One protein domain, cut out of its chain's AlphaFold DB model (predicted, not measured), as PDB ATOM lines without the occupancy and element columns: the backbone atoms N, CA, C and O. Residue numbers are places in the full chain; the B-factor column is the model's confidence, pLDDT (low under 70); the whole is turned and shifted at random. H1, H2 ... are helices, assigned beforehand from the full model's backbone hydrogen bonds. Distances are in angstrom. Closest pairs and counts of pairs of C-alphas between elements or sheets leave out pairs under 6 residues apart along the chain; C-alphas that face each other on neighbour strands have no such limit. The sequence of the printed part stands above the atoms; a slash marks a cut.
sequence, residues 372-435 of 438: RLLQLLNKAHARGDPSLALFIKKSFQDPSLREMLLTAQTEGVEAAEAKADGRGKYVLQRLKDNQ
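Overview. This is residues 372 to 435 of the 438 residues of an uncharacterized protein of Neospora caninum (strain Liverpool) (UniProt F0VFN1). A hairpin of two helices, H1 and H2, meets H3 with its open end, and short H4 and then H5 pack on H3 in turn. The 64 printed residues hold five named helices, H1 to H5 in chain order, and no named strand: all helix. The whole is compact, radius of gyration of the C-alphas 10.7 A, spanning 30 by 20 by 19 A.

Along the chain. H3 is residues 399 to 410, 16.5 A. H1, 372 to 383, begins at C-alpha 372 (127.623, 118.615, 140.208); H2 is 386 to 397; both measure 17.2 A. H4 is 413 to 417, 6.1 A. H5, 422 to 433, 16.4 A, ends at C-alpha 433 (135.473, 119.880, 122.747).

Arrangement. H3 is the hub. H1, with residues 372 to 373 alone, touches it about perpendicular, at 81 degrees; closest C-alphas Leu 373 and Leu 406, 6.7 A. H2 only just touches H3, only at the corner; Phe 396 and Arg 402 have the closest C-alphas, 4.8 A. H1 and H2, a hairpin, touch at a shallow tilt of 15 degrees, opposite ways; closest C-alphas Ala 380 and Ala 389, 5.4 A. H4 touches H3; closest C-alphas Ala 408 and Ala 416, 5.0 A. H5 only just touches H3, with 3 pairs of C-alphas within 8 A, the closest Leu 401 and Gly 424, 6.0 A; their tilt is steep, 40 degrees, the same way. H2 and H5 are near each other; H1 and H5 are apart. Each O i to N i+4 pair is within hydrogen-bond range in H1, H3, H4 and H5, and 7 of 8 in H2.

Size, cuts and confidence. The C-alphas farthest apart, Gly 384 and Ala 418, are 30.0 A apart. The printed part has no cut, its four links are tight, and no printed residue is under pLDDT 70.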
ATOM      1  N   ARG A 372     126.734 119.077 141.290       84.12
ATOM      2  CA  ARG A 372     127.623 118.615 140.208       84.12
ATOM      3  C   ARG A 372     127.303 119.265 138.859       84.12
ATOM      4  O   ARG A 372     128.217 119.630 138.123       84.12
ATOM      5  N   LEU A 373     126.022 119.445 138.549       86.75
ATOM      6  CA  LEU A 373     125.569 120.105 137.323       86.75
ATOM      7  C   LEU A 373     125.781 121.625 137.416       86.75
ATOM      8  O   LEU A 373     126.247 122.248 136.461       86.75
ATOM      9  N   LEU A 374     125.599 122.208 138.605       88.19
ATOM     10  CA  LEU A 374     125.995 123.592 138.889       88.19
ATOM     11  C   LEU A 374     127.513 123.818 138.749       88.19
ATOM     12  O   LEU A 374     127.926 124.854 138.233       88.19
ATOM     13  N   GLN A 375     128.363 122.857 139.130       86.50
ATOM     14  CA  GLN A 375     129.811 122.936 138.876       86.50
ATOM     15  C   GLN A 375     130.143 122.947 137.375       86.50
ATOM     16  O   GLN A 375     130.989 123.735 136.951       86.50
ATOM     17  N   LEU A 376     129.463 122.129 136.564       86.31
ATOM     18  CA  LEU A 376     129.612 122.129 135.102       86.31
ATOM     19  C   LEU A 376     129.200 123.483 134.492       86.31
ATOM     20  O   LEU A 376     129.919 124.040 133.660       86.31
ATOM     21  N   LEU A 377     128.083 124.049 134.956       88.44
ATOM     22  CA  LEU A 377     127.605 125.369 134.540       88.44
ATOM     23  C   LEU A 377     128.579 126.491 134.949       88.44
ATOM     24  O   LEU A 377     128.886 127.366 134.141       88.44
ATOM     25  N   ASN A 378     129.131 126.438 136.164       87.50
ATOM     26  CA  ASN A 378     130.130 127.399 136.638       87.50
ATOM     27  C   ASN A 378     131.443 127.317 135.844       87.50
ATOM     28  O   ASN A 378     132.030 128.356 135.544       87.50
ATOM     29  N   LYS A 379     131.882 126.116 135.433       86.19
ATOM     30  CA  LYS A 379     133.021 125.955 134.509       86.19
ATOM     31  C   LYS A 379     132.759 126.630 133.156       86.19
ATOM     32  O   LYS A 379     133.662 127.269 132.624       86.19
ATOM     33  N   ALA A 380     131.541 126.532 132.619       86.38
ATOM     34  CA  ALA A 380     131.174 127.207 131.373       86.38
ATOM     35  C   ALA A 380     131.114 128.737 131.526       86.38
ATOM     36  O   ALA A 380     131.628 129.455 130.673       86.38
ATOM     37  N   HIS A 381     130.580 129.247 132.641       85.31
ATOM     38  CA  HIS A 381     130.641 130.679 132.952       85.31
ATOM     39  C   HIS A 381     132.086 131.184 133.098       85.31
ATOM     40  O   HIS A 381     132.411 132.246 132.572       85.31
ATOM     41  N   ALA A 382     132.976 130.409 133.728       85.12
ATOM     42  CA  ALA A 382     134.392 130.755 133.879       85.12
ATOM     43  C   ALA A 382     135.182 130.779 132.553       85.12
ATOM     44  O   ALA A 382     136.239 131.404 132.493       85.12
ATOM     45  N   ARG A 383     134.682 130.132 131.488       81.44
ATOM     46  CA  ARG A 383     135.250 130.226 130.128       81.44
ATOM     47  C   ARG A 383     134.873 131.523 129.403       81.44
ATOM     48  O   ARG A 383     135.541 131.872 128.438       81.44
ATOM     49  N   GLY A 384     133.851 132.244 129.870       78.50
ATOM     50  CA  GLY A 384     133.365 133.473 129.233       78.50
ATOM     51  C   GLY A 384     132.373 133.255 128.083       78.50
ATOM     52  O   GLY A 384     132.015 134.223 127.421       78.50
ATOM     53  N   ASP A 385     131.892 132.024 127.868       82.25
ATOM     54  CA  ASP A 385     130.974 131.670 126.776       82.25
ATOM     55  C   ASP A 385     129.500 131.634 127.243       82.25
ATOM     56  O   ASP A 385     129.012 130.594 127.709       82.25
ATOM     57  N   PRO A 386     128.719 132.728 127.100       83.19
ATOM     58  CA  PRO A 386     127.324 132.758 127.550       83.19
ATOM     59  C   PRO A 386     126.431 131.782 126.769       83.19
ATOM     60  O   PRO A 386     125.473 131.237 127.316       83.19
ATOM     61  N   SER A 387     126.760 131.510 125.502       86.56
ATOM     62  CA  SER A 387     126.045 130.546 124.658       86.56
ATOM     63  C   SER A 387     126.198 129.105 125.158       86.56
ATOM     64  O   SER A 387     125.245 128.327 125.091       86.56
ATOM     65  N   LEU A 388     127.367 128.755 125.704       87.00
ATOM     66  CA  LEU A 388     127.661 127.447 126.285       87.00
ATOM     67  C   LEU A 388     126.935 127.263 127.623       87.00
ATOM     68  O   LEU A 388     126.327 126.220 127.851       87.00
ATOM     69  N   ALA A 389     126.910 128.299 128.465       87.19
ATOM     70  CA  ALA A 389     126.136 128.293 129.704       87.19
ATOM     71  C   ALA A 389     124.620 128.142 129.448       87.19
ATOM     72  O   ALA A 389     123.958 127.342 130.109       87.19
ATOM     73  N   LEU A 390     124.068 128.846 128.450       87.44
ATOM     74  CA  LEU A 390     122.666 128.688 128.034       87.44
ATOM     75  C   LEU A 390     122.381 127.299 127.442       87.44
ATOM     76  O   LEU A 390     121.339 126.713 127.735       87.44
ATOM     77  N   PHE A 391     123.304 126.745 126.651       89.06
ATOM     78  CA  PHE A 391     123.205 125.379 126.128       89.06
ATOM     79  C   PHE A 391     123.150 124.338 127.258       89.06
ATOM     80  O   PHE A 391     122.289 123.459 127.238       89.06
ATOM     81  N   ILE A 392     124.002 124.485 128.276       88.50
ATOM     82  CA  ILE A 392     124.028 123.618 129.461       88.50
ATOM     83  C   ILE A 392     122.728 123.752 130.264       88.50
ATOM     84  O   ILE A 392     122.070 122.742 130.510       88.50
ATOM     85  N   LYS A 393     122.280 124.979 130.573       89.12
ATOM     86  CA  LYS A 393     120.979 125.213 131.233       89.12
ATOM     87  C   LYS A 393     119.819 124.568 130.470       89.12
ATOM     88  O   LYS A 393     118.957 123.950 131.084       89.12
ATOM     89  N   LYS A 394     119.814 124.654 129.134       87.56
ATOM     90  CA  LYS A 394     118.795 124.001 128.302       87.56
ATOM     91  C   LYS A 394     118.889 122.474 128.356       87.56
ATOM     92  O   LYS A 394     117.858 121.818 128.396       87.56
ATOM     93  N   SER A 395     120.091 121.900 128.414       87.19
ATOM     94  CA  SER A 395     120.262 120.445 128.553       87.19
ATOM     95  C   SER A 395     119.800 119.888 129.906       87.19
ATOM     96  O   SER A 395     119.447 118.718 129.976       87.19
ATOM     97  N   PHE A 396     119.719 120.710 130.959       87.88
ATOM     98  CA  PHE A 396     119.136 120.304 132.246       87.88
ATOM     99  C   PHE A 396     117.602 120.183 132.203       87.88
ATOM    100  O   PHE A 396     117.023 119.453 133.003       87.88
ATOM    101  N   GLN A 397     116.936 120.852 131.251       87.44
ATOM    102  CA  GLN A 397     115.478 120.779 131.079       87.44
ATOM    103  C   GLN A 397     115.018 119.424 130.514       87.44
ATOM    104  O   GLN A 397     113.874 119.031 130.722       87.44
ATOM    105  N   ASP A 398     115.893 118.705 129.802       86.94
ATOM    106  CA  ASP A 398     115.632 117.356 129.295       86.94
ATOM    107  C   ASP A 398     116.078 116.308 130.342       86.94
ATOM    108  O   ASP A 398     117.285 116.150 130.551       86.94
ATOM    109  N   PRO A 399     115.173 115.525 130.967       85.31
ATOM    110  CA  PRO A 399     115.546 114.605 132.050       85.31
ATOM    111  C   PRO A 399     116.600 113.562 131.656       85.31
ATOM    112  O   PRO A 399     117.508 113.281 132.434       85.31
ATOM    113  N   SER A 400     116.537 113.037 130.427       86.12
ATOM    114  CA  SER A 400     117.517 112.066 129.922       86.12
ATOM    115  C   SER A 400     118.903 112.676 129.705       86.12
ATOM    116  O   SER A 400     119.909 112.012 129.949       86.12
ATOM    117  N   LEU A 401     118.985 113.946 129.288       86.88
ATOM    118  CA  LEU A 401     120.267 114.645 129.180       86.88
ATOM    119  C   LEU A 401     120.808 115.004 130.568       86.88
ATOM    120  O   LEU A 401     122.003 114.859 130.796       86.88
ATOM    121  N   ARG A 402     119.942 115.399 131.506       89.06
ATOM    122  CA  ARG A 402     120.295 115.681 132.905       89.06
ATOM    123  C   ARG A 402     120.926 114.466 133.599       89.06
ATOM    124  O   ARG A 402     122.021 114.582 134.146       89.06
ATOM    125  N   GLU A 403     120.299 113.289 133.512       88.12
ATOM    126  CA  GLU A 403     120.855 112.034 134.051       88.12
ATOM    127  C   GLU A 403     122.164 111.623 133.357       88.12
ATOM    128  O   GLU A 403     123.111 111.176 134.010       88.12
ATOM    129  N   MET A 404     122.252 111.813 132.040       87.06
ATOM    130  CA  MET A 404     123.445 111.505 131.250       87.06
ATOM    131  C   MET A 404     124.626 112.433 131.592       87.06
ATOM    132  O   MET A 404     125.750 111.957 131.737       87.06
ATOM    133  N   LEU A 405     124.384 113.727 131.817       88.38
ATOM    134  CA  LEU A 405     125.400 114.682 132.276       88.38
ATOM    135  C   LEU A 405     125.844 114.409 133.713       88.38
ATOM    136  O   LEU A 405     127.031 114.516 134.020       88.38
ATOM    137  N   LEU A 406     124.916 114.007 134.586       89.00
ATOM    138  CA  LEU A 406     125.249 113.568 135.937       89.00
ATOM    139  C   LEU A 406     126.130 112.310 135.887       89.00
ATOM    140  O   LEU A 406     127.165 112.280 136.548       89.00
ATOM    141  N   THR A 407     125.784 111.341 135.032       86.00
ATOM    142  CA  THR A 407     126.591 110.138 134.763       86.00
ATOM    143  C   THR A 407     127.983 110.499 134.240       86.00
ATOM    144  O   THR A 407     128.974 109.992 134.757       86.00
ATOM    145  N   ALA A 408     128.091 111.429 133.284       87.12
ATOM    146  CA  ALA A 408     129.380 111.889 132.761       87.12
ATOM    147  C   ALA A 408     130.260 112.515 133.855       87.12
ATOM    148  O   ALA A 408     131.478 112.354 133.850       87.12
ATOM    149  N   GLN A 409     129.633 113.187 134.825       86.62
ATOM    150  CA  GLN A 409     130.298 113.840 135.945       86.62
ATOM    151  C   GLN A 409     130.644 112.881 137.108       86.62
ATOM    152  O   GLN A 409     131.406 113.280 137.994       86.62
ATOM    153  N   THR A 410     130.113 111.648 137.127       85.50
ATOM    154  CA  THR A 410     130.361 110.640 138.185       85.50
ATOM    155  C   THR A 410     131.114 109.395 137.729       85.50
ATOM    156  O   THR A 410     131.969 108.912 138.461       85.50
ATOM    157  N   GLU A 411     130.770 108.854 136.561       84.31
ATOM    158  CA  GLU A 411     131.340 107.631 135.979       84.31
ATOM    159  C   GLU A 411     132.334 107.941 134.843       84.31
ATOM    160  O   GLU A 411     133.058 107.055 134.397       84.31
ATOM    161  N   GLY A 412     132.391 109.200 134.392       84.12
ATOM    162  CA  GLY A 412     133.209 109.648 133.268       84.12
ATOM    163  C   GLY A 412     132.441 109.693 131.944       84.12
ATOM    164  O   GLY A 412     131.380 109.089 131.776       84.12
ATOM    165  N   VAL A 413     132.991 110.437 130.981       84.38
ATOM    166  CA  VAL A 413     132.337 110.714 129.689       84.38
ATOM    167  C   VAL A 413     132.081 109.430 128.891       84.38
ATOM    168  O   VAL A 413     131.010 109.284 128.316       84.38
ATOM    169  N   GLU A 414     133.000 108.465 128.923       83.94
ATOM    170  CA  GLU A 414     132.883 107.183 128.205       83.94
ATOM    171  C   GLU A 414     131.686 106.340 128.688       83.94
ATOM    172  O   GLU A 414     130.943 105.771 127.884       83.94
ATOM    173  N   ALA A 415     131.435 106.316 130.003       83.81
ATOM    174  CA  ALA A 415     130.289 105.623 130.592       83.81
ATOM    175  C   ALA A 415     128.951 106.299 130.242       83.81
ATOM    176  O   ALA A 415     127.928 105.624 130.089       83.81
ATOM    177  N   ALA A 416     128.958 107.624 130.071       85.00
ATOM    178  CA  ALA A 416     127.806 108.379 129.592       85.00
ATOM    179  C   ALA A 416     127.576 108.191 128.081       85.00
ATOM    180  O   ALA A 416     126.439 107.963 127.675       85.00
ATOM    181  N   GLU A 417     128.630 108.196 127.253       84.75
ATOM    182  CA  GLU A 417     128.557 107.939 125.803       84.75
ATOM    183  C   GLU A 417     127.955 106.550 125.497       84.75
ATOM    184  O   GLU A 417     127.169 106.413 124.554       84.75
ATOM    185  N   ALA A 418     128.249 105.537 126.324       84.31
ATOM    186  CA  ALA A 418     127.679 104.190 126.216       84.31
ATOM    187  C   ALA A 418     126.163 104.121 126.504       84.31
ATOM    188  O   ALA A 418     125.484 103.225 126.001       84.31
ATOM    189  N   LYS A 419     125.630 105.061 127.297       80.25
ATOM    190  CA  LYS A 419     124.206 105.167 127.670       80.25
ATOM    191  C   LYS A 419     123.460 106.259 126.879       80.25
ATOM    192  O   LYS A 419     122.268 106.451 127.096       80.25
ATOM    193  N   ALA A 420     124.141 106.995 125.997       82.69
ATOM    194  CA  ALA A 420     123.604 108.195 125.360       82.69
ATOM    195  C   ALA A 420     122.933 107.941 123.998       82.69
ATOM    196  O   ALA A 420     123.523 107.362 123.082       82.69
ATOM    197  N   ASP A 421     121.743 108.518 123.824       80.38
ATOM    198  CA  ASP A 421     121.109 108.714 122.515       80.38
ATOM    199  C   ASP A 421     121.950 109.635 121.613       80.38
ATOM    200  O   ASP A 421     122.797 110.392 122.092       80.38
ATOM    201  N   GLY A 422     121.669 109.676 120.305       82.06
ATOM    202  CA  GLY A 422     122.397 110.540 119.355       82.06
ATOM    203  C   GLY A 422     122.440 112.027 119.755       82.06
ATOM    204  O   GLY A 422     123.473 112.682 119.610       82.06
ATOM    205  N   ARG A 423     121.361 112.549 120.361       83.44
ATOM    206  CA  ARG A 423     121.328 113.905 120.944       83.44
ATOM    207  C   ARG A 423     122.254 114.037 122.158       83.44
ATOM    208  O   ARG A 423     122.926 115.054 122.296       83.44
ATOM    209  N   GLY A 424     122.311 113.017 123.014       86.38
ATOM    210  CA  GLY A 424     123.200 112.975 124.175       86.38
ATOM    211  C   GLY A 424     124.674 112.904 123.779       86.38
ATOM    212  O   GLY A 424     125.478 113.656 124.317       86.38
ATOM    213  N   LYS A 425     125.016 112.098 122.766       87.69
ATOM    214  CA  LYS A 425     126.378 112.023 122.209       87.69
ATOM    215  C   LYS A 425     126.845 113.368 121.651       87.69
ATOM    216  O   LYS A 425     127.954 113.790 121.957       87.69
ATOM    217  N   TYR A 426     125.986 114.088 120.921       89.12
ATOM    218  CA  TYR A 426     126.290 115.454 120.472       89.12
ATOM    219  C   TYR A 426     126.538 116.422 121.644       89.12
ATOM    220  O   TYR A 426     127.475 117.217 121.600       89.12
ATOM    221  N   VAL A 427     125.727 116.348 122.708       90.00
ATOM    222  CA  VAL A 427     125.917 117.167 123.918       90.00
ATOM    223  C   VAL A 427     127.253 116.837 124.591       90.00
ATOM    224  O   VAL A 427     128.027 117.754 124.857       90.00
ATOM    225  N   LEU A 428     127.566 115.556 124.813       89.56
ATOM    226  CA  LEU A 428     128.834 115.126 125.413       89.56
ATOM    227  C   LEU A 428     130.040 115.557 124.583       89.56
ATOM    228  O   LEU A 428     130.956 116.160 125.138       89.56
ATOM    229  N   GLN A 429     130.013 115.325 123.267       87.31
ATOM    230  CA  GLN A 429     131.086 115.738 122.368       87.31
ATOM    231  C   GLN A 429     131.303 117.251 122.443       87.31
ATOM    232  O   GLN A 429     132.418 117.694 122.688       87.31
ATOM    233  N   ARG A 430     130.235 118.055 122.379       86.44
ATOM    234  CA  ARG A 430     130.344 119.515 122.487       86.44
ATOM    235  C   ARG A 430     130.944 119.968 123.823       86.44
ATOM    236  O   ARG A 430     131.717 120.921 123.848       86.44
ATOM    237  N   LEU A 431     130.621 119.312 124.938       88.50
ATOM    238  CA  LEU A 431     131.196 119.638 126.254       88.50
ATOM    239  C   LEU A 431     132.656 119.156 126.404       88.50
ATOM    240  O   LEU A 431     133.437 119.787 127.117       88.50
ATOM    241  N   LYS A 432     133.024 118.072 125.710       87.75
ATOM    242  CA  LYS A 432     134.382 117.511 125.596       87.75
ATOM    243  C   LYS A 432     135.288 118.413 124.750       87.75
ATOM    244  O   LYS A 432     136.372 118.763 125.206       87.75
ATOM    245  N   ASP A 433     134.798 118.893 123.605       84.94
ATOM    246  CA  ASP A 433     135.473 119.880 122.747       84.94
ATOM    247  C   ASP A 433     135.757 121.186 123.511       84.94
ATOM    248  O   ASP A 433     136.824 121.781 123.382       84.94
ATOM    249  N   ASN A 434     134.822 121.597 124.377       84.12
ATOM    250  CA  ASN A 434     134.965 122.763 125.256       84.12
ATOM    251  C   ASN A 434     135.739 122.473 126.562       84.12
ATOM    252  O   ASN A 434     135.835 123.349 127.424       84.12
ATOM    253  N   GLN A 435     136.305 121.268 126.723       81.62
ATOM    254  CA  GLN A 435     137.128 120.863 127.873       81.62
ATOM    255  C   GLN A 435     136.458 121.140 129.235       81.62
ATOM    256  O   GLN A 435     137.093 121.631 130.175       81.62
TER     257      GLN A 435